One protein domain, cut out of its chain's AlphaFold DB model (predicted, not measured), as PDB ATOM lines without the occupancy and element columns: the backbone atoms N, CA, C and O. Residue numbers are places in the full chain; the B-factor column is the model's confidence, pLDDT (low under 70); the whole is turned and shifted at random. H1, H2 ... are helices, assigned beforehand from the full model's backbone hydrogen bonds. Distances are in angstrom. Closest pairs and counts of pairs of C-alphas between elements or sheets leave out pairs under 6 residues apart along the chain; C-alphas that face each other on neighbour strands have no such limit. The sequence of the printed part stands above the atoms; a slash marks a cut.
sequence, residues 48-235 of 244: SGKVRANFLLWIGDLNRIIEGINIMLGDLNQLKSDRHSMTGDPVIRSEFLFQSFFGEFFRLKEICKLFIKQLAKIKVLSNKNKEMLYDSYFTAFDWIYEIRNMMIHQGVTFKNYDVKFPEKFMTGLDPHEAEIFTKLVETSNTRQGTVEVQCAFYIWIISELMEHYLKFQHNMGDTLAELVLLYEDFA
ATOM      1  N   SER A  48     -28.073 -41.419 -10.490       78.19
ATOM      2  CA  SER A  48     -27.763 -40.579  -9.329       78.19
ATOM      3  C   SER A  48     -26.591 -41.116  -8.497       78.19
ATOM      4  O   SER A  48     -25.641 -40.378  -8.198       78.19
ATOM      5  N   GLY A  49     -26.593 -42.417  -8.190       78.12
ATOM      6  CA  GLY A  49     -25.498 -43.055  -7.455       78.12
ATOM      7  C   GLY A  49     -24.199 -43.107  -8.257       78.12
ATOM      8  O   GLY A  49     -23.141 -42.733  -7.747       78.12
ATOM      9  N   LYS A  50     -24.268 -43.470  -9.546       83.44
ATOM     10  CA  LYS A  50     -23.084 -43.508 -10.424       83.44
ATOM     11  C   LYS A  50     -22.425 -42.139 -10.566       83.44
ATOM     12  O   LYS A  50     -21.200 -42.044 -10.519       83.44
ATOM     13  N   VAL A  51     -23.203 -41.070 -10.742       85.25
ATOM     14  CA  VAL A  51     -22.653 -39.714 -10.903       85.25
ATOM     15  C   VAL A  51     -21.995 -39.214  -9.619       85.25
ATOM     16  O   VAL A  51     -20.889 -38.676  -9.689       85.25
ATOM     17  N   ARG A  52     -22.594 -39.459  -8.448       85.50
ATOM     18  CA  ARG A  52     -21.977 -39.126  -7.151       85.50
ATOM     19  C   ARG A  52     -20.685 -39.894  -6.911       85.50
ATOM     20  O   ARG A  52     -19.692 -39.287  -6.520       85.50
ATOM     21  N   ALA A  53     -20.659 -41.193  -7.212       84.88
ATOM     22  CA  ALA A  53     -19.436 -41.987  -7.127       84.88
ATOM     23  C   ALA A  53     -18.323 -41.404  -8.018       84.88
ATOM     24  O   ALA A  53     -17.193 -41.244  -7.561       84.88
ATOM     25  N   ASN A  54     -18.645 -41.002  -9.253       88.44
ATOM     26  CA  ASN A  54     -17.680 -40.350 -10.143       88.44
ATOM     27  C   ASN A  54     -17.180 -39.005  -9.592       88.44
ATOM     28  O   ASN A  54     -15.997 -38.707  -9.721       88.44
ATOM     29  N   PHE A  55     -18.044 -38.213  -8.952       90.12
ATOM     30  CA  PHE A  55     -17.643 -36.980  -8.264       90.12
ATOM     31  C   PHE A  55     -16.653 -37.250  -7.127       90.12
ATOM     32  O   PHE A  55     -15.649 -36.554  -7.006       90.12
ATOM     33  N   LEU A  56     -16.912 -38.270  -6.305       89.06
ATOM     34  CA  LEU A  56     -16.015 -38.648  -5.212       89.06
ATOM     35  C   LEU A  56     -14.665 -39.144  -5.735       89.06
ATOM     36  O   LEU A  56     -13.630 -38.750  -5.204       89.06
ATOM     37  N   LEU A  57     -14.670 -39.956  -6.796       90.88
ATOM     38  CA  LEU A  57     -13.447 -40.400  -7.465       90.88
ATOM     39  C   LEU A  57     -12.664 -39.216  -8.032       90.88
ATOM     40  O   LEU A  57     -11.463 -39.126  -7.810       90.88
ATOM     41  N   TRP A  58     -13.346 -38.268  -8.677       94.44
ATOM     42  CA  TRP A  58     -12.724 -37.052  -9.190       94.44
ATOM     43  C   TRP A  58     -12.046 -36.238  -8.082       94.44
ATOM     44  O   TRP A  58     -10.875 -35.887  -8.210       94.44
ATOM     45  N   ILE A  59     -12.737 -35.992  -6.966       94.44
ATOM     46  CA  ILE A  59     -12.155 -35.303  -5.805       94.44
ATOM     47  C   ILE A  59     -10.977 -36.097  -5.224       94.44
ATOM     48  O   ILE A  59      -9.949 -35.509  -4.887       94.44
ATOM     49  N   GLY A  60     -11.089 -37.425  -5.146       92.94
ATOM     50  CA  GLY A  60     -10.008 -38.309  -4.712       92.94
ATOM     51  C   GLY A  60      -8.764 -38.207  -5.598       92.94
ATOM     52  O   GLY A  60      -7.653 -38.067  -5.084       92.94
ATOM     53  N   ASP A  61      -8.946 -38.205  -6.919       96.25
ATOM     54  CA  ASP A  61      -7.864 -38.065  -7.891       96.25
ATOM     55  C   ASP A  61      -7.166 -36.706  -7.765       96.25
ATOM     56  O   ASP A  61      -5.936 -36.651  -7.739       96.25
ATOM     57  N   LEU A  62      -7.924 -35.614  -7.611       97.00
ATOM     58  CA  LEU A  62      -7.354 -34.285  -7.373       97.00
ATOM     59  C   LEU A  62      -6.586 -34.223  -6.047       97.00
ATOM     60  O   LEU A  62      -5.462 -33.722  -6.002       97.00
ATOM     61  N   ASN A  63      -7.148 -34.784  -4.974       97.31
ATOM     62  CA  ASN A  63      -6.508 -34.808  -3.658       97.31
ATOM     63  C   ASN A  63      -5.214 -35.625  -3.647       97.31
ATOM     64  O   ASN A  63      -4.269 -35.259  -2.950       97.31
ATOM     65  N   ARG A  64      -5.117 -36.680  -4.463       96.75
ATOM     66  CA  ARG A  64      -3.867 -37.425  -4.641       96.75
ATOM     67  C   ARG A  64      -2.762 -36.556  -5.243       96.75
ATOM     68  O   ARG A  64      -1.607 -36.684  -4.841       96.75
ATOM     69  N   ILE A  65      -3.103 -35.676  -6.182       97.69
ATOM     70  CA  ILE A  65      -2.141 -34.726  -6.751       97.69
ATOM     71  C   ILE A  65      -1.777 -33.642  -5.732       97.69
ATOM     72  O   ILE A  65      -0.597 -33.343  -5.559       97.69
ATOM     73  N   ILE A  66      -2.760 -33.109  -4.995       97.75
ATOM     74  CA  ILE A  66      -2.522 -32.153  -3.899       97.75
ATOM     75  C   ILE A  66      -1.572 -32.750  -2.854       97.75
ATOM     76  O   ILE A  66      -0.693 -32.048  -2.359       97.75
ATOM     77  N   GLU A  67      -1.689 -34.043  -2.549       97.25
ATOM     78  CA  GLU A  67      -0.753 -34.709  -1.646       97.25
ATOM     79  C   GLU A  67       0.670 -34.762  -2.209       97.25
ATOM     80  O   GLU A  67       1.621 -34.464  -1.489       97.25
ATOM     81  N   GLY A  68       0.829 -35.039  -3.506       96.88
ATOM     82  CA  GLY A  68       2.125 -34.924  -4.179       96.88
ATOM     83  C   GLY A  68       2.727 -33.519  -4.060       96.88
ATOM     84  O   GLY A  68       3.913 -33.373  -3.765       96.88
ATOM     85  N   ILE A  69       1.906 -32.475  -4.210       97.94
ATOM     86  CA  ILE A  69       2.327 -31.076  -4.030       97.94
ATOM     87  C   ILE A  69       2.697 -30.784  -2.571       97.94
ATOM     88  O   ILE A  69       3.700 -30.118  -2.319       97.94
ATOM     89  N   ASN A  70       1.957 -31.319  -1.598       97.69
ATOM     90  CA  ASN A  70       2.299 -31.188  -0.181       97.69
ATOM     91  C   ASN A  70       3.641 -31.845   0.165       97.69
ATOM     92  O   ASN A  70       4.393 -31.282   0.959       97.69
ATOM     93  N   ILE A  71       3.971 -32.986  -0.448       97.06
ATOM     94  CA  ILE A  71       5.292 -33.618  -0.306       97.06
ATOM     95  C   ILE A  71       6.380 -32.686  -0.854       97.06
ATOM     96  O   ILE A  71       7.340 -32.397  -0.146       97.06
ATOM     97  N   MET A  72       6.194 -32.131  -2.059       96.44
ATOM     98  CA  MET A  72       7.144 -31.170  -2.640       96.44
ATOM     99  C   MET A  72       7.335 -29.926  -1.761       96.44
ATOM    100  O   MET A  72       8.459 -29.461  -1.580       96.44
ATOM    101  N   LEU A  73       6.256 -29.392  -1.183       96.38
ATOM    102  CA  LEU A  73       6.330 -28.292  -0.220       96.38
ATOM    103  C   LEU A  73       7.076 -28.691   1.058       96.38
ATOM    104  O   LEU A  73       7.811 -27.872   1.610       96.38
ATOM    105  N   GLY A  74       6.896 -29.921   1.538       95.94
ATOM    106  CA  GLY A  74       7.658 -30.475   2.655       95.94
ATOM    107  C   GLY A  74       9.157 -30.496   2.360       95.94
ATOM    108  O   GLY A  74       9.940 -29.953   3.138       95.94
ATOM    109  N   ASP A  75       9.536 -31.021   1.197       95.75
ATOM    110  CA  ASP A  75      10.926 -31.105   0.741       95.75
ATOM    111  C   ASP A  75      11.559 -29.716   0.558       95.75
ATOM    112  O   ASP A  75      12.685 -29.472   0.997       95.75
ATOM    113  N   LEU A  76      10.823 -28.762  -0.023       93.88
ATOM    114  CA  LEU A  76      11.271 -27.370  -0.137       93.88
ATOM    115  C   LEU A  76      11.440 -26.706   1.237       93.88
ATOM    116  O   LEU A  76      12.379 -25.936   1.426       93.88
ATOM    117  N   ASN A  77      10.570 -26.997   2.210       92.25
ATOM    118  CA  ASN A  77      10.717 -26.476   3.574       92.25
ATOM    119  C   ASN A  77      11.934 -27.079   4.293       92.25
ATOM    120  O   ASN A  77      12.609 -26.371   5.040       92.25
ATOM    121  N   GLN A  78      12.237 -28.359   4.056       92.44
ATOM    122  CA  GLN A  78      13.451 -28.992   4.577       92.44
ATOM    123  C   GLN A  78      14.703 -28.337   3.994       92.44
ATOM    124  O   GLN A  78      15.558 -27.904   4.759       92.44
ATOM    125  N   LEU A  79      14.765 -28.155   2.671       90.38
ATOM    126  CA  LEU A  79      15.868 -27.452   2.004       90.38
ATOM    127  C   LEU A  79      15.992 -25.981   2.428       90.38
ATOM    128  O   LEU A  79      17.109 -25.478   2.531       90.38
ATOM    129  N   LYS A  80      14.867 -25.302   2.694       87.75
ATOM    130  CA  LYS A  80      14.841 -23.939   3.255       87.75
ATOM    131  C   LYS A  80      15.456 -23.887   4.657       87.75
ATOM    132  O   LYS A  80      16.060 -22.881   5.001       87.75
ATOM    133  N   SER A  81      15.253 -24.925   5.468       86.69
ATOM    134  CA  SER A  81      15.693 -24.954   6.871       86.69
ATOM    135  C   SER A  81      17.122 -25.472   7.028       86.69
ATOM    136  O   SER A  81      17.858 -25.019   7.899       86.69
ATOM    137  N   ASP A  82      17.500 -26.440   6.196       86.00
ATOM    138  CA  ASP A  82      18.829 -27.028   6.133       86.00
ATOM    139  C   ASP A  82      19.141 -27.427   4.687       86.00
ATOM    140  O   ASP A  82      18.605 -28.393   4.135       86.00
ATOM    141  N   ARG A  83      20.079 -26.705   4.078       82.94
ATOM    142  CA  ARG A  83      20.555 -26.952   2.712       82.94
ATOM    143  C   ARG A  83      21.244 -28.308   2.507       82.94
ATOM    144  O   ARG A  83      21.471 -28.688   1.360       82.94
ATOM    145  N   HIS A  84      21.632 -29.002   3.576       87.06
ATOM    146  CA  HIS A  84      22.275 -30.317   3.531       87.06
ATOM    147  C   HIS A  84      21.314 -31.465   3.875       87.06
ATOM    148  O   HIS A  84      21.723 -32.626   3.847       87.06
ATOM    149  N   SER A  85      20.036 -31.160   4.123       89.00
ATOM    150  CA  SER A  85      18.987 -32.139   4.447       89.00
ATOM    151  C   SER A  85      18.764 -33.207   3.369       89.00
ATOM    152  O   SER A  85      18.254 -34.288   3.663       89.00
ATOM    153  N   MET A  86      19.163 -32.937   2.122       87.94
ATOM    154  CA  MET A  86      18.991 -33.841   0.987       87.94
ATOM    155  C   MET A  86      20.296 -34.069   0.231       87.94
ATOM    156  O   MET A  86      21.179 -33.214   0.180       87.94
ATOM    157  N   THR A  87      20.400 -35.229  -0.417       88.31
ATOM    158  CA  THR A  87      21.537 -35.564  -1.277       88.31
ATOM    159  C   THR A  87      21.487 -34.806  -2.610       88.31
ATOM    160  O   THR A  87      20.419 -34.575  -3.184       88.31
ATOM    161  N   GLY A  88      22.668 -34.465  -3.136       86.19
ATOM    162  CA  GLY A  88      22.832 -33.716  -4.390       86.19
ATOM    163  C   GLY A  88      23.039 -32.211  -4.184       86.19
ATOM    164  O   GLY A  88      23.204 -31.743  -3.061       86.19
ATOM    165  N   ASP A  89      23.076 -31.448  -5.282       86.12
ATOM    166  CA  ASP A  89      23.165 -29.983  -5.228       86.12
ATOM    167  C   ASP A  89      21.792 -29.399  -4.819       86.12
ATOM    168  O   ASP A  89      20.812 -29.606  -5.546       86.12
ATOM    169  N   PRO A  90      21.689 -28.671  -3.692       86.06
ATOM    170  CA  PRO A  90      20.412 -28.178  -3.171       86.06
ATOM    171  C   PRO A  90      19.752 -27.095  -4.042       86.06
ATOM    172  O   PRO A  90      18.524 -26.969  -4.044       86.06
ATOM    173  N   VAL A  91      20.528 -26.344  -4.831       82.44
ATOM    174  CA  VAL A  91      19.982 -25.382  -5.805       82.44
ATOM    175  C   VAL A  91      19.267 -26.146  -6.910       82.44
ATOM    176  O   VAL A  91      18.103 -25.893  -7.197       82.44
ATOM    177  N   ILE A  92      19.949 -27.136  -7.484       83.94
ATOM    178  CA  ILE A  92      19.398 -27.959  -8.566       83.94
ATOM    179  C   ILE A  92      18.193 -28.765  -8.057       83.94
ATOM    180  O   ILE A  92      17.180 -28.889  -8.742       83.94
ATOM    181  N   ARG A  93      18.272 -29.292  -6.830       89.00
ATOM    182  CA  ARG A  93      17.182 -30.041  -6.192       89.00
ATOM    183  C   ARG A  93      15.916 -29.195  -6.059       89.00
ATOM    184  O   ARG A  93      14.841 -29.654  -6.437       89.00
ATOM    185  N   SER A  94      16.038 -27.972  -5.547       88.44
ATOM    186  CA  SER A  94      14.891 -27.072  -5.388       88.44
ATOM    187  C   SER A  94      14.330 -26.594  -6.733       88.44
ATOM    188  O   SER A  94      13.110 -26.521  -6.869       88.44
ATOM    189  N   GLU A  95      15.174 -26.363  -7.748       86.56
ATOM    190  CA  GLU A  95      14.725 -26.103  -9.128       86.56
ATOM    191  C   GLU A  95      13.884 -27.273  -9.669       86.56
ATOM    192  O   GLU A  95      12.802 -27.053 -10.215       86.56
ATOM    193  N   PHE A  96      14.332 -28.520  -9.481       89.56
ATOM    194  CA  PHE A  96      13.579 -29.696  -9.921       89.56
ATOM    195  C   PHE A  96      12.248 -29.854  -9.191       89.56
ATOM    196  O   PHE A  96      11.239 -30.086  -9.849       89.56
ATOM    197  N   LEU A  97      12.217 -29.686  -7.865       93.25
ATOM    198  CA  LEU A  97      10.969 -29.733  -7.091       93.25
ATOM    199  C   LEU A  97       9.957 -28.702  -7.609       93.25
ATOM    200  O   LEU A  97       8.784 -29.016  -7.810       93.25
ATOM    201  N   PHE A  98      10.417 -27.487  -7.902       91.19
ATOM    202  CA  PHE A  98       9.562 -26.435  -8.441       91.19
ATOM    203  C   PHE A  98       9.088 -26.720  -9.877       91.19
ATOM    204  O   PHE A  98       7.931 -26.475 -10.217       91.19
ATOM    205  N   GLN A  99       9.938 -27.298 -10.727       90.00
ATOM    206  CA  GLN A  99       9.529 -27.750 -12.061       90.00
ATOM    207  C   GLN A  99       8.503 -28.891 -11.994       90.00
ATOM    208  O   GLN A  99       7.527 -28.884 -12.750       90.00
ATOM    209  N   SER A 100       8.696 -29.846 -11.081       93.62
ATOM    210  CA  SER A 100       7.763 -30.945 -10.827       93.62
ATOM    211  C   SER A 100       6.395 -30.439 -10.380       93.62
ATOM    212  O   SER A 100       5.384 -30.967 -10.845       93.62
ATOM    213  N   PHE A 101       6.348 -29.370  -9.578       95.50
ATOM    214  CA  PHE A 101       5.088 -28.734  -9.198       95.50
ATOM    215  C   PHE A 101       4.255 -28.331 -10.422       95.50
ATOM    216  O   PHE A 101       3.073 -28.657 -10.464       95.50
ATOM    217  N   PHE A 102       4.837 -27.695 -11.444       93.19
ATOM    218  CA  PHE A 102       4.068 -27.334 -12.644       93.19
ATOM    219  C   PHE A 102       3.533 -28.564 -13.383       93.19
ATOM    220  O   PHE A 102       2.425 -28.523 -13.917       93.19
ATOM    221  N   GLY A 103       4.293 -29.661 -13.402       93.06
ATOM    222  CA  GLY A 103       3.825 -30.937 -13.944       93.06
ATOM    223  C   GLY A 103       2.562 -31.431 -13.236       93.06
ATOM    224  O   GLY A 103       1.564 -31.728 -13.895       93.06
ATOM    225  N   GLU A 104       2.577 -31.445 -11.903       96.06
ATOM    226  CA  GLU A 104       1.408 -31.821 -11.098       96.06
ATOM    227  C   GLU A 104       0.258 -30.811 -11.230       96.06
ATOM    228  O   GLU A 104      -0.903 -31.197 -11.369       96.06
ATOM    229  N   PHE A 105       0.560 -29.514 -11.295       95.38
ATOM    230  CA  PHE A 105      -0.441 -28.470 -11.489       95.38
ATOM    231  C   PHE A 105      -1.207 -28.648 -12.809       95.38
ATOM    232  O   PHE A 105      -2.436 -28.617 -12.840       95.38
ATOM    233  N   PHE A 106      -0.509 -28.895 -13.921       93.12
ATOM    234  CA  PHE A 106      -1.189 -29.150 -15.194       93.12
ATOM    235  C   PHE A 106      -1.937 -30.483 -15.194       93.12
ATOM    236  O   PHE A 106      -2.978 -30.600 -15.844       93.12
ATOM    237  N   ARG A 107      -1.469 -31.473 -14.430       95.19
ATOM    238  CA  ARG A 107      -2.186 -32.734 -14.250       95.19
ATOM    239  C   ARG A 107      -3.532 -32.541 -13.548       95.19
ATOM    240  O   ARG A 107      -4.500 -33.166 -13.980       95.19
ATOM    241  N   LEU A 108      -3.632 -31.646 -12.557       95.56
ATOM    242  CA  LEU A 108      -4.921 -31.258 -11.953       95.56
ATOM    243  C   LEU A 108      -5.914 -30.784 -13.026       95.56
ATOM    244  O   LEU A 108      -7.042 -31.270 -13.097       95.56
ATOM    245  N   LYS A 109      -5.473 -29.887 -13.917       92.06
ATOM    246  CA  LYS A 109      -6.295 -29.363 -15.021       92.06
ATOM    247  C   LYS A 109      -6.764 -30.471 -15.969       92.06
ATOM    248  O   LYS A 109      -7.926 -30.477 -16.375       92.06
ATOM    249  N   GLU A 110      -5.891 -31.412 -16.321       93.25
ATOM    250  CA  GLU A 110      -6.257 -32.523 -17.208       93.25
ATOM    251  C   GLU A 110      -7.255 -33.492 -16.555       93.25
ATOM    252  O   GLU A 110      -8.211 -33.909 -17.213       93.25
ATOM    253  N   ILE A 111      -7.115 -33.782 -15.257       95.06
ATOM    254  CA  ILE A 111      -8.105 -34.570 -14.501       95.06
ATOM    255  C   ILE A 111      -9.481 -33.889 -14.555       95.06
ATOM    256  O   ILE A 111     -10.482 -34.537 -14.864       95.06
ATOM    257  N   CYS A 112      -9.541 -32.570 -14.347       94.31
ATOM    258  CA  CYS A 112     -10.794 -31.821 -14.449       94.31
ATOM    259  C   CYS A 112     -11.412 -31.886 -15.850       94.31
ATOM    260  O   CYS A 112     -12.621 -32.086 -15.983       94.31
ATOM    261  N   LYS A 113     -10.602 -31.783 -16.911       93.38
ATOM    262  CA  LYS A 113     -11.101 -31.934 -18.285       93.38
ATOM    263  C   LYS A 113     -11.700 -33.317 -18.532       93.38
ATOM    264  O   LYS A 113     -12.763 -33.420 -19.141       93.38
ATOM    265  N   LEU A 114     -11.045 -34.379 -18.058       94.44
ATOM    266  CA  LEU A 114     -11.556 -35.746 -18.183       94.44
ATOM    267  C   LEU A 114     -12.909 -35.907 -17.482       94.44
ATOM    268  O   LEU A 114     -13.822 -36.501 -18.059       94.44
ATOM    269  N   PHE A 115     -13.062 -35.321 -16.295       94.94
ATOM    270  CA  PHE A 115     -14.324 -35.346 -15.565       94.94
ATOM    271  C   PHE A 115     -15.443 -34.585 -16.298       94.94
ATOM    272  O   PHE A 115     -16.529 -35.118 -16.515       94.94
ATOM    273  N   ILE A 116     -15.166 -33.380 -16.803       94.88
ATOM    274  CA  ILE A 116     -16.125 -32.606 -17.612       94.88
ATOM    275  C   ILE A 116     -16.520 -33.379 -18.885       94.88
ATOM    276  O   ILE A 116     -17.697 -33.437 -19.251       94.88
ATOM    277  N   LYS A 117     -15.561 -34.039 -19.550       94.62
ATOM    278  CA  LYS A 117     -15.831 -34.914 -20.702       94.62
ATOM    279  C   LYS A 117     -16.755 -36.072 -20.330       94.62
ATOM    280  O   LYS A 117     -17.629 -36.432 -21.119       94.62
ATOM    281  N   GLN A 118     -16.559 -36.662 -19.153       93.56
ATOM    282  CA  GLN A 118     -17.420 -37.720 -18.638       93.56
ATOM    283  C   GLN A 118     -18.848 -37.210 -18.422       93.56
ATOM    284  O   GLN A 118     -19.774 -37.847 -18.920       93.56
ATOM    285  N   LEU A 119     -19.024 -36.047 -17.782       92.75
ATOM    286  CA  LEU A 119     -20.336 -35.416 -17.581       92.75
ATOM    287  C   LEU A 119     -21.054 -35.121 -18.909       92.75
ATOM    288  O   LEU A 119     -22.259 -35.341 -19.029       92.75
ATOM    289  N   ALA A 120     -20.319 -34.708 -19.944       93.12
ATOM    290  CA  ALA A 120     -20.878 -34.549 -21.286       93.12
ATOM    291  C   ALA A 120     -21.300 -35.890 -21.915       93.12
ATOM    292  O   ALA A 120     -22.370 -35.994 -22.515       93.12
ATOM    293  N   LYS A 121     -20.498 -36.951 -21.744       91.38
ATOM    294  CA  LYS A 121     -20.814 -38.298 -22.255       91.38
ATOM    295  C   LYS A 121     -22.110 -38.855 -21.656       91.38
ATOM    296  O   LYS A 121     -22.855 -39.534 -22.357       91.38
ATOM    297  N   ILE A 122     -22.379 -38.560 -20.385       88.25
ATOM    298  CA  ILE A 122     -23.608 -38.973 -19.691       88.25
ATOM    299  C   ILE A 122     -24.753 -37.955 -19.819       88.25
ATOM    300  O   ILE A 122     -25.760 -38.098 -19.138       88.25
ATOM    301  N   LYS A 123     -24.611 -36.956 -20.703       88.38
ATOM    302  CA  LYS A 123     -25.620 -35.942 -21.055       88.38
ATOM    303  C   LYS A 123     -25.974 -34.910 -19.976       88.38
ATOM    304  O   LYS A 123     -26.839 -34.081 -20.235       88.38
ATOM    305  N   VAL A 124     -25.261 -34.872 -18.846       89.62
ATOM    306  CA  VAL A 124     -25.375 -33.762 -17.872       89.62
ATOM    307  C   VAL A 124     -24.982 -32.441 -18.528       89.62
ATOM    308  O   VAL A 124     -25.604 -31.407 -18.308       89.62
ATOM    309  N   LEU A 125     -23.941 -32.472 -19.365       92.31
ATOM    310  CA  LEU A 125     -23.461 -31.301 -20.090       92.31
ATOM    311  C   LEU A 125     -23.733 -31.433 -21.585       92.31
ATOM    312  O   LEU A 125     -23.479 -32.472 -22.197       92.31
ATOM    313  N   SER A 126     -24.163 -30.333 -22.200       90.94
ATOM    314  CA  SER A 126     -24.120 -30.197 -23.654       90.94
ATOM    315  C   SER A 126     -22.674 -30.029 -24.136       90.94
ATOM    316  O   SER A 126     -21.794 -29.604 -23.382       90.94
ATOM    317  N   ASN A 127     -22.421 -30.284 -25.425       91.88
ATOM    318  CA  ASN A 127     -21.113 -29.996 -26.025       91.88
ATOM    319  C   ASN A 127     -20.721 -28.521 -25.859       91.88
ATOM    320  O   ASN A 127     -19.563 -28.241 -25.572       91.88
ATOM    321  N   LYS A 128     -21.684 -27.596 -25.967       93.00
ATOM    322  CA  LYS A 128     -21.453 -26.163 -25.748       93.00
ATOM    323  C   LYS A 128     -20.972 -25.886 -24.321       93.00
ATOM    324  O   LYS A 128     -19.960 -25.218 -24.149       93.00
ATOM    325  N   ASN A 129     -21.650 -26.437 -23.312       91.75
ATOM    326  CA  ASN A 129     -21.280 -26.240 -21.906       91.75
ATOM    327  C   ASN A 129     -19.895 -26.832 -21.613       91.75
ATOM    328  O   ASN A 129     -19.089 -26.212 -20.931       91.75
ATOM    329  N   LYS A 130     -19.602 -28.012 -22.167       94.00
ATOM    330  CA  LYS A 130     -18.299 -28.672 -22.039       94.00
ATOM    331  C   LYS A 130     -17.155 -27.787 -22.565       94.00
ATOM    332  O   LYS A 130     -16.174 -27.618 -21.850       94.00
ATOM    333  N   GLU A 131     -17.289 -27.206 -23.763       94.50
ATOM    334  CA  GLU A 131     -16.267 -26.290 -24.309       94.50
ATOM    335  C   GLU A 131     -16.149 -25.003 -23.473       94.50
ATOM    336  O   GLU A 131     -15.045 -24.616 -23.108       94.50
ATOM    337  N   MET A 132     -17.268 -24.402 -23.047       93.56
ATOM    338  CA  MET A 132     -17.238 -23.211 -22.180       93.56
ATOM    339  C   MET A 132     -16.488 -23.452 -20.859       93.56
ATOM    340  O   MET A 132     -15.763 -22.583 -20.373       93.56
ATOM    341  N   LEU A 133     -16.649 -24.637 -20.263       92.75
ATOM    342  CA  LEU A 133     -15.932 -25.002 -19.044       92.75
ATOM    343  C   LEU A 133     -14.438 -25.227 -19.308       92.75
ATOM    344  O   LEU A 133     -13.613 -24.819 -18.493       92.75
ATOM    345  N   TYR A 134     -14.068 -25.826 -20.444       92.44
ATOM    346  CA  TYR A 134     -12.662 -25.938 -20.844       92.44
ATOM    347  C   TYR A 134     -12.005 -24.570 -21.015       92.44
ATOM    348  O   TYR A 134     -10.908 -24.363 -20.489       92.44
ATOM    349  N   ASP A 135     -12.692 -23.643 -21.680       92.31
ATOM    350  CA  ASP A 135     -12.227 -22.271 -21.865       92.31
ATOM    351  C   ASP A 135     -12.076 -21.561 -20.517       92.31
ATOM    352  O   ASP A 135     -11.063 -20.914 -20.274       92.31
ATOM    353  N   SER A 136     -13.001 -21.784 -19.579       91.50
ATOM    354  CA  SER A 136     -12.908 -21.226 -18.222       91.50
ATOM    355  C   SER A 136     -11.640 -21.686 -17.486       91.50
ATOM    356  O   SER A 136     -10.958 -20.870 -16.870       91.50
ATOM    357  N   TYR A 137     -11.266 -22.970 -17.585       89.06
ATOM    358  CA  TYR A 137      -9.989 -23.475 -17.047       89.06
ATOM    359  C   TYR A 137      -8.766 -22.936 -17.793       89.06
ATOM    360  O   TYR A 137      -7.666 -22.915 -17.242       89.06
ATOM    361  N   PHE A 138      -8.899 -22.598 -19.074       87.25
ATOM    362  CA  PHE A 138      -7.815 -21.968 -19.815       87.25
ATOM    363  C   PHE A 138      -7.621 -20.530 -19.338       87.25
ATOM    364  O   PHE A 138      -6.545 -20.221 -18.844       87.25
ATOM    365  N   THR A 139      -8.670 -19.712 -19.376       88.69
ATOM    366  CA  THR A 139      -8.642 -18.302 -18.968       88.69
ATOM    367  C   THR A 139      -8.260 -18.107 -17.502       88.69
ATOM    368  O   THR A 139      -7.576 -17.149 -17.176       88.69
ATOM    369  N   ALA A 140      -8.664 -19.000 -16.594       87.44
ATOM    370  CA  ALA A 140      -8.318 -18.859 -15.177       87.44
ATOM    371  C   ALA A 140      -6.823 -19.088 -14.876       87.44
ATOM    372  O   ALA A 140      -6.331 -18.645 -13.837       87.44
ATOM    373  N   PHE A 141      -6.107 -19.803 -15.750       88.31
ATOM    374  CA  PHE A 141      -4.773 -20.342 -15.466       88.31
ATOM    375  C   PHE A 141      -3.775 -20.166 -16.623       88.31
ATOM    376  O   PHE A 141      -2.740 -20.833 -16.648       88.31
ATOM    377  N   ASP A 142      -4.062 -19.307 -17.597       83.62
ATOM    378  CA  ASP A 142      -3.173 -19.021 -18.728       83.62
ATOM    379  C   ASP A 142      -1.881 -18.312 -18.281       83.62
ATOM    380  O   ASP A 142      -0.782 -18.718 -18.655       83.62
ATOM    381  N   TRP A 143      -1.996 -17.350 -17.371       81.31
ATOM    382  CA  TRP A 143      -0.893 -16.622 -16.745       81.31
ATOM    383  C   TRP A 143       0.107 -17.538 -16.013       81.31
ATOM    384  O   TRP A 143       1.279 -17.199 -15.855       81.31
ATOM    385  N   ILE A 144      -0.303 -18.746 -15.612       86.31
ATOM    386  CA  ILE A 144       0.594 -19.727 -14.979       86.31
ATOM    387  C   ILE A 144       1.653 -20.223 -15.965       86.31
ATOM    388  O   ILE A 144       2.783 -20.511 -15.562       86.31
ATOM    389  N   TYR A 145       1.334 -20.287 -17.262       82.31
ATOM    390  CA  TYR A 145       2.332 -20.603 -18.283       82.31
ATOM    391  C   TYR A 145       3.400 -19.511 -18.370       82.31
ATOM    392  O   TYR A 145       4.567 -19.838 -18.577       82.31
ATOM    393  N   GLU A 146       3.041 -18.242 -18.163       79.69
ATOM    394  CA  GLU A 146       4.003 -17.136 -18.132       79.69
ATOM    395  C   GLU A 146       4.936 -17.255 -16.930       79.69
ATOM    396  O   GLU A 146       6.152 -17.192 -17.101       79.69
ATOM    397  N   ILE A 147       4.391 -17.539 -15.740       79.75
ATOM    398  CA  ILE A 147       5.200 -17.791 -14.538       79.75
ATOM    399  C   ILE A 147       6.133 -18.970 -14.769       79.75
ATOM    400  O   ILE A 147       7.335 -18.863 -14.539       79.75
ATOM    401  N   ARG A 148       5.611 -20.092 -15.268       81.56
ATOM    402  CA  ARG A 148       6.427 -21.260 -15.591       81.56
ATOM    403  C   ARG A 148       7.550 -20.889 -16.560       81.56
ATOM    404  O   ARG A 148       8.699 -21.236 -16.312       81.56
ATOM    405  N   ASN A 149       7.235 -20.205 -17.656       75.12
ATOM    406  CA  ASN A 149       8.207 -19.877 -18.693       75.12
ATOM    407  C   ASN A 149       9.270 -18.905 -18.179       75.12
ATOM    408  O   ASN A 149      10.452 -19.130 -18.426       75.12
ATOM    409  N   MET A 150       8.872 -17.882 -17.422       69.44
ATOM    410  CA  MET A 150       9.786 -16.975 -16.732       69.44
ATOM    411  C   MET A 150      10.750 -17.774 -15.851       69.44
ATOM    412  O   MET A 150      11.964 -17.661 -15.982       69.44
ATOM    413  N   MET A 151      10.228 -18.675 -15.025       71.00
ATOM    414  CA  MET A 151      11.031 -19.384 -14.033       71.00
ATOM    415  C   MET A 151      11.900 -20.505 -14.625       71.00
ATOM    416  O   MET A 151      13.010 -20.728 -14.147       71.00
ATOM    417  N   ILE A 152      11.427 -21.199 -15.667       65.38
ATOM    418  CA  ILE A 152      12.152 -22.298 -16.326       65.38
ATOM    419  C   ILE A 152      13.169 -21.775 -17.346       65.38
ATOM    420  O   ILE A 152      14.266 -22.323 -17.431       65.38
ATOM    421  N   HIS A 153      12.834 -20.738 -18.123       58.41
ATOM    422  CA  HIS A 153      13.705 -20.256 -19.202       58.41
ATOM    423  C   HIS A 153      14.629 -19.117 -18.787       58.41
ATOM    424  O   HIS A 153      15.752 -19.060 -19.281       58.41
ATOM    425  N   GLN A 154      14.193 -18.219 -17.899       53.59
ATOM    426  CA  GLN A 154      15.069 -17.147 -17.412       53.59
ATOM    427  C   GLN A 154      15.898 -17.617 -16.214       53.59
ATOM    428  O   GLN A 154      16.954 -17.046 -15.938       53.59
ATOM    429  N   GLY A 155      15.454 -18.691 -15.542       51.59
ATOM    430  CA  GLY A 155      15.938 -19.081 -14.225       51.59
ATOM    431  C   GLY A 155      15.636 -17.971 -13.221       51.59
ATOM    432  O   GLY A 155      15.689 -16.784 -13.546       51.59
ATOM    433  N   VAL A 156      15.376 -18.299 -11.958       53.53
ATOM    434  CA  VAL A 156      15.606 -17.258 -10.952       53.53
ATOM    435  C   VAL A 156      17.114 -17.093 -10.910       53.53
ATOM    436  O   VAL A 156      17.832 -17.945 -10.390       53.53
ATOM    437  N   THR A 157      17.622 -16.072 -11.590       47.94
ATOM    438  CA  THR A 157      19.053 -15.828 -11.741       47.94
ATOM    439  C   THR A 157      19.604 -15.239 -10.443       47.94
ATOM    440  O   THR A 157      20.234 -14.197 -10.418       47.94
ATOM    441  N   PHE A 158      19.503 -16.011  -9.358       52.47
ATOM    442  CA  PHE A 158      20.361 -15.903  -8.175       52.47
ATOM    443  C   PHE A 158      21.853 -16.071  -8.523       52.47
ATOM    444  O   PHE A 158      22.730 -15.947  -7.675       52.47
ATOM    445  N   LYS A 159      22.149 -16.430  -9.781       44.03
ATOM    446  CA  LYS A 159      23.478 -16.773 -10.265       44.03
ATOM    447  C   LYS A 159      24.402 -15.572 -10.444       44.03
ATOM    448  O   LYS A 159      25.589 -15.849 -10.444       44.03
ATOM    449  N   ASN A 160      23.923 -14.324 -10.572       42.94
ATOM    450  CA  ASN A 160      24.754 -13.106 -10.626       42.94
ATOM    451  C   ASN A 160      23.889 -11.821 -10.511       42.94
ATOM    452  O   ASN A 160      23.237 -11.473 -11.486       42.94
ATOM    453  N   TYR A 161      23.986 -11.102  -9.381       45.22
ATOM    454  CA  TYR A 161      23.547  -9.705  -9.131       45.22
ATOM    455  C   TYR A 161      22.044  -9.342  -9.238       45.22
ATOM    456  O   TYR A 161      21.328  -9.784 -10.124       45.22
ATOM    457  N   ASP A 162      21.603  -8.497  -8.291       49.03
ATOM    458  CA  ASP A 162      20.265  -7.905  -8.103       49.03
ATOM    459  C   ASP A 162      19.073  -8.831  -8.362       49.03
ATOM    460  O   ASP A 162      18.374  -8.750  -9.376       49.03
ATOM    461  N   VAL A 163      18.774  -9.670  -7.367       50.97
ATOM    462  CA  VAL A 163      17.515 -10.413  -7.340       50.97
ATOM    463  C   VAL A 163      16.376  -9.429  -7.090       50.97
ATOM    464  O   VAL A 163      16.138  -8.993  -5.964       50.97
ATOM    465  N   LYS A 164      15.663  -9.061  -8.154       53.53
ATOM    466  CA  LYS A 164      14.427  -8.287  -8.048       53.53
ATOM    467  C   LYS A 164      13.263  -9.239  -7.832       53.53
ATOM    468  O   LYS A 164      12.849  -9.947  -8.748       53.53
ATOM    469  N   PHE A 165      12.745  -9.248  -6.613       60.78
ATOM    470  CA  PHE A 165      11.537  -9.990  -6.292       60.78
ATOM    471  C   PHE A 165      10.290  -9.200  -6.699       60.78
ATOM    472  O   PHE A 165      10.304  -7.966  -6.643       60.78
ATOM    473  N   PRO A 166       9.198  -9.880  -7.082       62.16
ATOM    474  CA  PRO A 166       7.914  -9.222  -7.275       62.16
ATOM    475  C   PRO A 166       7.505  -8.457  -6.010       62.16
ATOM    476  O   PRO A 166       7.566  -8.998  -4.907       62.16
ATOM    477  N   GLU A 167       7.027  -7.224  -6.159       61.53
ATOM    478  CA  GLU A 167       6.583  -6.389  -5.033       61.53
ATOM    479  C   GLU A 167       5.498  -7.083  -4.190       61.53
ATOM    480  O   GLU A 167       5.528  -7.035  -2.960       61.53
ATOM    481  N   LYS A 168       4.599  -7.834  -4.843       65.25
ATOM    482  CA  LYS A 168       3.563  -8.650  -4.187       65.25
ATOM    483  C   LYS A 168       4.142  -9.746  -3.277       65.25
ATOM    484  O   LYS A 168       3.527 -10.086  -2.276       65.25
ATOM    485  N   PHE A 169       5.314 -10.294  -3.605       65.62
ATOM    486  CA  PHE A 169       5.988 -11.264  -2.739       65.62
ATOM    487  C   PHE A 169       6.551 -10.576  -1.496       65.62
ATOM    488  O   PHE A 169       6.252 -10.992  -0.384       65.62
ATOM    489  N   MET A 170       7.292  -9.477  -1.678       64.94
ATOM    490  CA  MET A 170       7.912  -8.747  -0.563       64.94
ATOM    491  C   MET A 170       6.879  -8.182   0.419       64.94
ATOM    492  O   MET A 170       7.106  -8.183   1.621       64.94
ATOM    493  N   THR A 171       5.736  -7.724  -0.091       68.31
ATOM    494  CA  THR A 171       4.619  -7.209   0.722       68.31
ATOM    495  C   THR A 171       3.734  -8.307   1.318       68.31
ATOM    496  O   THR A 171       2.936  -8.018   2.207       68.31
ATOM    497  N   GLY A 172       3.863  -9.549   0.840       63.91
ATOM    498  CA  GLY A 172       3.138 -10.715   1.348       63.91
ATOM    499  C   GLY A 172       3.848 -11.453   2.488       63.91
ATOM    500  O   GLY A 172       3.219 -12.284   3.138       63.91
ATOM    501  N   LEU A 173       5.130 -11.164   2.733       65.50
ATOM    502  CA  LEU A 173       5.868 -11.664   3.894       65.50
ATOM    503  C   LEU A 173       5.449 -10.892   5.151       65.50
ATOM    504  O   LEU A 173       5.251  -9.675   5.102       65.50
ATOM    505  N   ASP A 174       5.355 -11.574   6.292       72.44
ATOM    506  CA  ASP A 174       5.210 -10.862   7.561       72.44
ATOM    507  C   ASP A 174       6.486 -10.049   7.877       72.44
ATOM    508  O   ASP A 174       7.552 -10.342   7.333       72.44
ATOM    509  N   PRO A 175       6.424  -9.017   8.742       71.75
ATOM    510  CA  PRO A 175       7.561  -8.126   8.974       71.75
ATOM    511  C   PRO A 175       8.838  -8.837   9.441       71.75
ATOM    512  O   PRO A 175       9.936  -8.405   9.096       71.75
ATOM    513  N   HIS A 176       8.707  -9.922  10.205       69.75
ATOM    514  CA  HIS A 176       9.842 -10.690  10.697       69.75
ATOM    515  C   HIS A 176      10.428 -11.580   9.594       69.75
ATOM    516  O   HIS A 176      11.645 -11.626   9.416       69.75
ATOM    517  N   GLU A 177       9.575 -12.235   8.804       66.81
ATOM    518  CA  GLU A 177       9.999 -12.989   7.620       66.81
ATOM    519  C   GLU A 177      10.645 -12.091   6.563       66.81
ATOM    520  O   GLU A 177      11.669 -12.466   5.996       66.81
ATOM    521  N   ALA A 178      10.097 -10.898   6.332       69.38
ATOM    522  CA  ALA A 178      10.646  -9.906   5.418       69.38
ATOM    523  C   ALA A 178      12.033  -9.433   5.871       69.38
ATOM    524  O   ALA A 178      12.947  -9.357   5.056       69.38
ATOM    525  N   GLU A 179      12.223  -9.171   7.168       70.56
ATOM    526  CA  GLU A 179      13.522  -8.787   7.731       70.56
ATOM    527  C   GLU A 179      14.559  -9.914   7.593       70.56
ATOM    528  O   GLU A 179      15.680  -9.673   7.135       70.56
ATOM    529  N   ILE A 180      14.183 -11.157   7.920       68.56
ATOM    530  CA  ILE A 180      15.043 -12.338   7.739       68.56
ATOM    531  C   ILE A 180      15.403 -12.511   6.263       68.56
ATOM    532  O   ILE A 180      16.564 -12.747   5.929       68.56
ATOM    533  N   PHE A 181      14.420 -12.378   5.378       70.19
ATOM    534  CA  PHE A 181      14.593 -12.557   3.947       70.19
ATOM    535  C   PHE A 181      15.496 -11.478   3.343       70.19
ATOM    536  O   PHE A 181      16.451 -11.812   2.643       70.19
ATOM    537  N   THR A 182      15.265 -10.203   3.666       70.19
ATOM    538  CA  THR A 182      16.128  -9.090   3.245       70.19
ATOM    539  C   THR A 182      17.551  -9.291   3.748       70.19
ATOM    540  O   THR A 182      18.492  -9.200   2.964       70.19
ATOM    541  N   LYS A 183      17.729  -9.682   5.015       70.38
ATOM    542  CA  LYS A 183      19.055  -9.966   5.573       70.38
ATOM    543  C   LYS A 183      19.751 -11.114   4.840       70.38
ATOM    544  O   LYS A 183      20.923 -10.987   4.509       70.38
ATOM    545  N   LEU A 184      19.045 -12.205   4.536       66.69
ATOM    546  CA  LEU A 184      19.587 -13.330   3.762       66.69
ATOM    547  C   LEU A 184      19.997 -12.908   2.343       66.69
ATOM    548  O   LEU A 184      21.053 -13.320   1.859       66.69
ATOM    549  N   VAL A 185      19.203 -12.061   1.690       67.81
ATOM    550  CA  VAL A 185      19.522 -11.497   0.371       67.81
ATOM    551  C   VAL A 185      20.723 -10.549   0.443       67.81
ATOM    552  O   VAL A 185      21.532 -10.530  -0.475       67.81
ATOM    553  N   GLU A 186      20.900  -9.790   1.517       68.31
ATOM    554  CA  GLU A 186      22.029  -8.862   1.655       68.31
ATOM    555  C   GLU A 186      23.334  -9.566   2.060       68.31
ATOM    556  O   GLU A 186      24.406  -9.211   1.569       68.31
ATOM    557  N   THR A 187      23.270 -10.578   2.933       61.31
ATOM    558  CA  THR A 187      24.464 -11.213   3.519       61.31
ATOM    559  C   THR A 187      24.886 -12.512   2.839       61.31
ATOM    560  O   THR A 187      26.044 -12.911   2.965       61.31
ATOM    561  N   SER A 188      23.972 -13.189   2.135       57.41
ATOM    562  CA  SER A 188      24.157 -14.568   1.658       57.41
ATOM    563  C   SER A 188      23.888 -14.741   0.157       57.41
ATOM    564  O   SER A 188      23.707 -15.871  -0.298       57.41
ATOM    565  N   ASN A 189      23.930 -13.659  -0.637       61.59
ATOM    566  CA  ASN A 189      23.723 -13.658  -2.098       61.59
ATOM    567  C   ASN A 189      24.892 -14.268  -2.893       61.59
ATOM    568  O   ASN A 189      25.493 -13.667  -3.781       61.59
ATOM    569  N   THR A 190      25.238 -15.494  -2.535       61.16
ATOM    570  CA  THR A 190      26.111 -16.381  -3.290       61.16
ATOM    571  C   THR A 190      25.266 -17.563  -3.741       61.16
ATOM    572  O   THR A 190      24.324 -17.946  -3.051       61.16
ATOM    573  N   ARG A 191      25.634 -18.227  -4.842       56.09
ATOM    574  CA  ARG A 191      24.923 -19.417  -5.359       56.09
ATOM    575  C   ARG A 191      24.616 -20.481  -4.289       56.09
ATOM    576  O   ARG A 191      23.675 -21.248  -4.432       56.09
ATOM    577  N   GLN A 192      25.439 -20.565  -3.247       57.78
ATOM    578  CA  GLN A 192      25.288 -21.514  -2.149       57.78
ATOM    579  C   GLN A 192      24.429 -20.992  -0.981       57.78
ATOM    580  O   GLN A 192      23.840 -21.812  -0.285       57.78
ATOM    581  N   GLY A 193      24.342 -19.675  -0.778       62.94
ATOM    582  CA  GLY A 193      23.504 -19.040   0.250       62.94
ATOM    583  C   GLY A 193      22.101 -18.647  -0.233       62.94
ATOM    584  O   GLY A 193      21.253 -18.289   0.572       62.94
ATOM    585  N   THR A 194      21.820 -18.765  -1.534       69.94
ATOM    586  CA  THR A 194      20.518 -18.416  -2.127       69.94
ATOM    587  C   THR A 194      19.496 -19.552  -2.101       69.94
ATOM    588  O   THR A 194      18.348 -19.318  -2.455       69.94
ATOM    589  N   VAL A 195      19.864 -20.775  -1.693       79.50
ATOM    590  CA  VAL A 195      18.933 -21.926  -1.634       79.50
ATOM    591  C   VAL A 195      17.739 -21.647  -0.738       79.50
ATOM    592  O   VAL A 195      16.612 -21.958  -1.110       79.50
ATOM    593  N   GLU A 196      17.978 -21.054   0.425       79.19
ATOM    594  CA  GLU A 196      16.939 -20.788   1.421       79.19
ATOM    595  C   GLU A 196      15.935 -19.764   0.877       79.19
ATOM    596  O   GLU A 196      14.723 -19.983   0.900       79.19
ATOM    597  N   VAL A 197      16.467 -18.696   0.276       76.69
ATOM    598  CA  VAL A 197      15.734 -17.627  -0.416       76.69
ATOM    599  C   VAL A 197      14.943 -18.182  -1.607       76.69
ATOM    600  O   VAL A 197      13.758 -17.889  -1.767       76.69
ATOM    601  N   GLN A 198      15.568 -19.039  -2.415       80.44
ATOM    602  CA  GLN A 198      14.954 -19.709  -3.559       80.44
ATOM    603  C   GLN A 198      13.796 -20.613  -3.128       80.44
ATOM    604  O   GLN A 198      12.705 -20.520  -3.685       80.44
ATOM    605  N   CYS A 199      14.007 -21.452  -2.112       86.56
ATOM    606  CA  CYS A 199      12.971 -22.334  -1.588       86.56
ATOM    607  C   CYS A 199      11.812 -21.531  -0.995       86.56
ATOM    608  O   CYS A 199      10.660 -21.857  -1.269       86.56
ATOM    609  N   ALA A 200      12.088 -20.463  -0.240       83.38
ATOM    610  CA  ALA A 200      11.053 -19.579   0.294       83.38
ATOM    611  C   ALA A 200      10.208 -18.949  -0.824       83.38
ATOM    612  O   ALA A 200       8.977 -18.985  -0.760       83.38
ATOM    613  N   PHE A 201      10.852 -18.452  -1.882       82.06
ATOM    614  CA  PHE A 201      10.157 -17.886  -3.033       82.06
ATOM    615  C   PHE A 201       9.311 -18.934  -3.774       82.06
ATOM    616  O   PHE A 201       8.153 -18.679  -4.104       82.06
ATOM    617  N   TYR A 202       9.838 -20.143  -3.982       88.75
ATOM    618  CA  TYR A 202       9.095 -21.240  -4.613       88.75
ATOM    619  C   TYR A 202       7.893 -21.685  -3.783       88.75
ATOM    620  O   TYR A 202       6.811 -21.867  -4.335       88.75
ATOM    621  N   ILE A 203       8.057 -21.817  -2.465       91.06
ATOM    622  CA  ILE A 203       6.963 -22.139  -1.543       91.06
ATOM    623  C   ILE A 203       5.854 -21.091  -1.651       91.06
ATOM    624  O   ILE A 203       4.685 -21.469  -1.737       91.06
ATOM    625  N   TRP A 204       6.198 -19.800  -1.694       87.12
ATOM    626  CA  TRP A 204       5.216 -18.728  -1.856       87.12
ATOM    627  C   TRP A 204       4.457 -18.834  -3.183       87.12
ATOM    628  O   TRP A 204       3.228 -18.857  -3.172       87.12
ATOM    629  N   ILE A 205       5.164 -18.992  -4.312       87.25
ATOM    630  CA  ILE A 205       4.516 -19.140  -5.627       87.25
ATOM    631  C   ILE A 205       3.567 -20.342  -5.629       87.25
ATOM    632  O   ILE A 205       2.415 -20.211  -6.035       87.25
ATOM    633  N   ILE A 206       4.033 -21.511  -5.177       93.38
ATOM    634  CA  ILE A 206       3.214 -22.731  -5.135       93.38
ATOM    635  C   ILE A 206       1.952 -22.492  -4.305       93.38
ATOM    636  O   ILE A 206       0.861 -22.882  -4.715       93.38
ATOM    637  N   SER A 207       2.096 -21.836  -3.155       91.88
ATOM    638  CA  SER A 207       0.995 -21.575  -2.231       91.88
ATOM    639  C   SER A 207      -0.058 -20.653  -2.844       91.88
ATOM    640  O   SER A 207      -1.234 -21.010  -2.852       91.88
ATOM    641  N   GLU A 208       0.362 -19.536  -3.445       89.31
ATOM    642  CA  GLU A 208      -0.533 -18.612  -4.151       89.31
ATOM    643  C   GLU A 208      -1.262 -19.312  -5.303       89.31
ATOM    644  O   GLU A 208      -2.484 -19.210  -5.430       89.31
ATOM    645  N   LEU A 209      -0.538 -20.060  -6.142       92.12
ATOM    646  CA  LEU A 209      -1.129 -20.775  -7.276       92.12
ATOM    647  C   LEU A 209      -2.163 -21.806  -6.824       92.12
ATOM    648  O   LEU A 209      -3.235 -21.921  -7.423       92.12
ATOM    649  N   MET A 210      -1.856 -22.540  -5.757       96.12
ATOM    650  CA  MET A 210      -2.751 -23.556  -5.224       96.12
ATOM    651  C   MET A 210      -3.960 -22.951  -4.518       96.12
ATOM    652  O   MET A 210      -5.047 -23.502  -4.646       96.12
ATOM    653  N   GLU A 211      -3.832 -21.801  -3.858       93.81
ATOM    654  CA  GLU A 211      -4.984 -21.081  -3.308       93.81
ATOM    655  C   GLU A 211      -5.959 -20.648  -4.414       93.81
ATOM    656  O   GLU A 211      -7.161 -20.923  -4.333       93.81
ATOM    657  N   HIS A 212      -5.443 -20.046  -5.493       92.31
ATOM    658  CA  HIS A 212      -6.259 -19.663  -6.649       92.31
ATOM    659  C   HIS A 212      -6.926 -20.886  -7.286       92.31
ATOM    660  O   HIS A 212      -8.120 -20.850  -7.600       92.31
ATOM    661  N   TYR A 213      -6.177 -21.985  -7.432       95.56
ATOM    662  CA  TYR A 213      -6.713 -23.241  -7.939       95.56
ATOM    663  C   TYR A 213      -7.838 -23.785  -7.061       95.56
ATOM    664  O   TYR A 213      -8.916 -24.064  -7.576       95.56
ATOM    665  N   LEU A 214      -7.631 -23.897  -5.747       95.75
ATOM    666  CA  LEU A 214      -8.627 -24.438  -4.821       95.75
ATOM    667  C   LEU A 214      -9.916 -23.615  -4.828       95.75
ATOM    668  O   LEU A 214     -11.005 -24.186  -4.869       95.75
ATOM    669  N   LYS A 215      -9.808 -22.282  -4.849       94.62
ATOM    670  CA  LYS A 215     -10.971 -21.391  -4.921       94.62
ATOM    671  C   LYS A 215     -11.755 -21.587  -6.218       94.62
ATOM    672  O   LYS A 215     -12.978 -21.717  -6.192       94.62
ATOM    673  N   PHE A 216     -11.059 -21.628  -7.352       94.62
ATOM    674  CA  PHE A 216     -11.686 -21.893  -8.645       94.62
ATOM    675  C   PHE A 216     -12.345 -23.278  -8.672       94.62
ATOM    676  O   PHE A 216     -13.489 -23.423  -9.099       94.62
ATOM    677  N   GLN A 217     -11.637 -24.289  -8.175       94.88
ATOM    678  CA  GLN A 217     -12.063 -25.679  -8.156       94.88
ATOM    679  C   GLN A 217     -13.287 -25.901  -7.259       94.88
ATOM    680  O   GLN A 217     -14.157 -26.693  -7.612       94.88
ATOM    681  N   HIS A 218     -13.385 -25.182  -6.139       93.75
ATOM    682  CA  HIS A 218     -14.560 -25.191  -5.272       93.75
ATOM    683  C   HIS A 218     -15.799 -24.663  -6.006       93.75
ATOM    684  O   HIS A 218     -16.779 -25.390  -6.149       93.75
ATOM    685  N   ASN A 219     -15.710 -23.463  -6.592       93.06
ATOM    686  CA  ASN A 219     -16.810 -22.865  -7.358       93.06
ATOM    687  C   ASN A 219     -17.229 -23.741  -8.549       93.06
ATOM    688  O   ASN A 219     -18.414 -23.889  -8.856       93.06
ATOM    689  N   MET A 220     -16.243 -24.332  -9.227       92.19
ATOM    690  CA  MET A 220     -16.474 -25.252 -10.333       92.19
ATOM    691  C   MET A 220     -17.188 -26.523  -9.865       92.19
ATOM    692  O   MET A 220     -18.136 -26.966 -10.507       92.19
ATOM    693  N   GLY A 221     -16.748 -27.101  -8.746       92.44
ATOM    694  CA  GLY A 221     -17.374 -28.269  -8.135       92.44
ATOM    695  C   GLY A 221     -18.841 -28.016  -7.794       92.44
ATOM    696  O   GLY A 221     -19.689 -28.821  -8.174       92.44
ATOM    697  N   ASP A 222     -19.139 -26.882  -7.162       91.75
ATOM    698  CA  ASP A 222     -20.505 -26.492  -6.801       91.75
ATOM    699  C   ASP A 222     -21.384 -26.287  -8.039       91.75
ATOM    700  O   ASP A 222     -22.487 -26.828  -8.113       91.75
ATOM    701  N   THR A 223     -20.867 -25.599  -9.060       91.81
ATOM    702  CA  THR A 223     -21.582 -25.395 -10.331       91.81
ATOM    703  C   THR A 223     -21.902 -26.727 -11.014       91.81
ATOM    704  O   THR A 223     -23.015 -26.950 -11.487       91.81
ATOM    705  N   LEU A 224     -20.934 -27.645 -11.073       92.81
ATOM    706  CA  LEU A 224     -21.150 -28.961 -11.671       92.81
ATOM    707  C   LEU A 224     -22.142 -29.802 -10.856       92.81
ATOM    708  O   LEU A 224     -22.929 -30.537 -11.449       92.81
ATOM    709  N   ALA A 225     -22.124 -29.693  -9.526       90.94
ATOM    710  CA  ALA A 225     -23.080 -30.379  -8.664       90.94
ATOM    711  C   ALA A 225     -24.511 -29.876  -8.903       90.94
ATOM    712  O   ALA A 225     -25.421 -30.689  -9.046       90.94
ATOM    713  N   GLU A 226     -24.710 -28.562  -9.034       89.81
ATOM    714  CA  GLU A 226     -26.012 -27.979  -9.384       89.81
ATOM    715  C   GLU A 226     -26.522 -28.469 -10.741       89.81
ATOM    716  O   GLU A 226     -27.689 -28.833 -10.866       89.81
ATOM    717  N   LEU A 227     -25.652 -28.536 -11.751       89.19
ATOM    718  CA  LEU A 227     -26.030 -29.035 -13.075       89.19
ATOM    719  C   LEU A 227     -26.426 -30.514 -13.050       89.19
ATOM    720  O   LEU A 227     -27.332 -30.912 -13.779       89.19
ATOM    721  N   VAL A 228     -25.771 -31.324 -12.215       88.56
ATOM    722  CA  VAL A 228     -26.167 -32.721 -11.999       88.56
ATOM    723  C   VAL A 228     -27.538 -32.806 -11.347       88.56
ATOM    724  O   VAL A 228     -28.375 -33.547 -11.850       88.56
ATOM    725  N   LEU A 229     -27.782 -32.054 -10.271       85.75
ATOM    726  CA  LEU A 229     -29.075 -32.063  -9.580       85.75
ATOM    727  C   LEU A 229     -30.204 -31.594 -10.503       85.75
ATOM    728  O   LEU A 229     -31.240 -32.240 -10.585       85.75
ATOM    729  N   LEU A 230     -29.969 -30.535 -11.281       85.88
ATOM    730  CA  LEU A 230     -30.939 -30.058 -12.259       85.88
ATOM    731  C   LEU A 230     -31.203 -31.110 -13.345       85.88
ATOM    732  O   LEU A 230     -32.346 -31.337 -13.724       85.88
ATOM    733  N   TYR A 231     -30.161 -31.782 -13.842       85.12
ATOM    734  CA  TYR A 231     -30.344 -32.881 -14.789       85.12
ATOM    735  C   TYR A 231     -31.142 -34.037 -14.173       85.12
ATOM    736  O   TYR A 231     -31.995 -34.602 -14.849       85.12
ATOM    737  N   GLU A 232     -30.880 -34.384 -12.913       80.00
ATOM    738  CA  GLU A 232     -31.636 -35.396 -12.172       80.00
ATOM    739  C   GLU A 232     -33.121 -35.033 -12.104       80.00
ATOM    740  O   GLU A 232     -33.939 -35.849 -12.519       80.00
ATOM    741  N   ASP A 233     -33.456 -33.802 -11.719       78.12
ATOM    742  CA  ASP A 233     -34.844 -33.330 -11.634       78.12
ATOM    743  C   ASP A 233     -35.576 -33.370 -12.991       78.12
ATOM    744  O   ASP A 233     -36.772 -33.646 -13.047       78.12
ATOM    745  N   PHE A 234     -34.875 -33.108 -14.102       74.50
ATOM    746  CA  PHE A 234     -35.464 -33.143 -15.450       74.50
ATOM    747  C   PHE A 234     -35.506 -34.542 -16.083       74.50
ATOM    748  O   PHE A 234     -36.347 -34.787 -16.948       74.50
ATOM    749  N   ALA A 235     -34.570 -35.431 -15.738       67.00
ATOM    750  CA  ALA A 235     -34.387 -36.722 -16.405       67.00
ATOM    751  C   ALA A 235     -34.917 -37.922 -15.602       67.00
ATOM    752  O   ALA A 235     -35.132 -38.983 -16.194       67.00
TER     753      ALA A 235
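AT A GLANCE: This is residues 48 to 235 of the 244 residues of an uncharacterized protein of Pedobacter sp. Leaf216 (UniProt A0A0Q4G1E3). Three long helices, H1, H2 and H7, lie side by side as a rod-like bundle, their centres making a triangle. H3 packs on the later part of H2, and H4 goes on from it beside H2 towards the other end of the rod, where the short H5 and H6 form a small, loosely held head beside the first part of H7. The printed part has 188 residues, with seven named helices in the order H1 to H7 and no named strand: all helix. It is loose, with a radius of gyration of the C-alphas of 20.2 A, and spans 67 by 30 by 30 A.

IN THESE COORDINATES: H1, residues 48 to 81, begins at C-alpha 48 (-27.763, -40.579, -9.329) and is 48.9 A long. H2, residues 90 to 121, begins at C-alpha 90 (20.412, -28.178, -3.171) and is 46.5 A long. H3 holds residues 127 to 139 (18.5 A), H4 residues 143 to 154 (16.0 A), H5 residues 167 to 172 (8.4 A) and H6 residues 175 to 187 (18.0 A). H7, residues 195 to 235, is the longest at 57.3 A and ends at C-alpha 235 (-34.387, -36.722, -16.405).

HOW THE PARTS SIT: H1, H2 and H7 form a bundle, three helices side by side. H1 and H2, a helical hairpin, touch at a shallow tilt of 8 degrees, opposite ways; their closest C-alphas, of Leu 62 and Leu 108, are 6.0 A apart. H1 and H7 touch at a shallow tilt of 6 degrees, opposite ways, with the C-alphas of Lys 80 and Glu 196 closest at 4.2 A. H2 touches H7 with residues 90 to 101 alone, the same way; the closest C-alphas, of Val 91 and Val 195, are 5.5 A apart. H2 and H3, also a hairpin, touch at a shallow tilt of 18 degrees, with the C-alphas of Ile 116 and Lys 130 closest at 6.3 A. H4 is close to H2 but not clearly touching, with the C-alphas of Phe 102 and Arg 148 closest at 7.2 A. H5 is close to H7 but not clearly touching, about perpendicular at 80 degrees; the closest C-alphas, of Phe 169 and Trp 204, are 7.6 A apart. H6 and H7, a hairpin at a steep tilt of 44 degrees, only just touch, with 3 pairs of C-alphas within 8 A; the closest, of Phe 181 and Val 197, are 6.8 A apart. Among the pairs that stay apart are H1 and H6. Every O i to N i+4 pair is within hydrogen-bond range in H1, H3, H4, H5, H6 and H7, and 27 of 28 are in H2.

THE WHOLE: The two C-alphas farthest apart, of Thr 187 and Ala 235, are 67.2 A apart. The printed part has no cut. The link from H4 to H5, residues 155 to 166, is long. The mean pLDDT of the printed part is 83.1; 39 residues are under 70, among them residues 152 to 173 and 184 to 194.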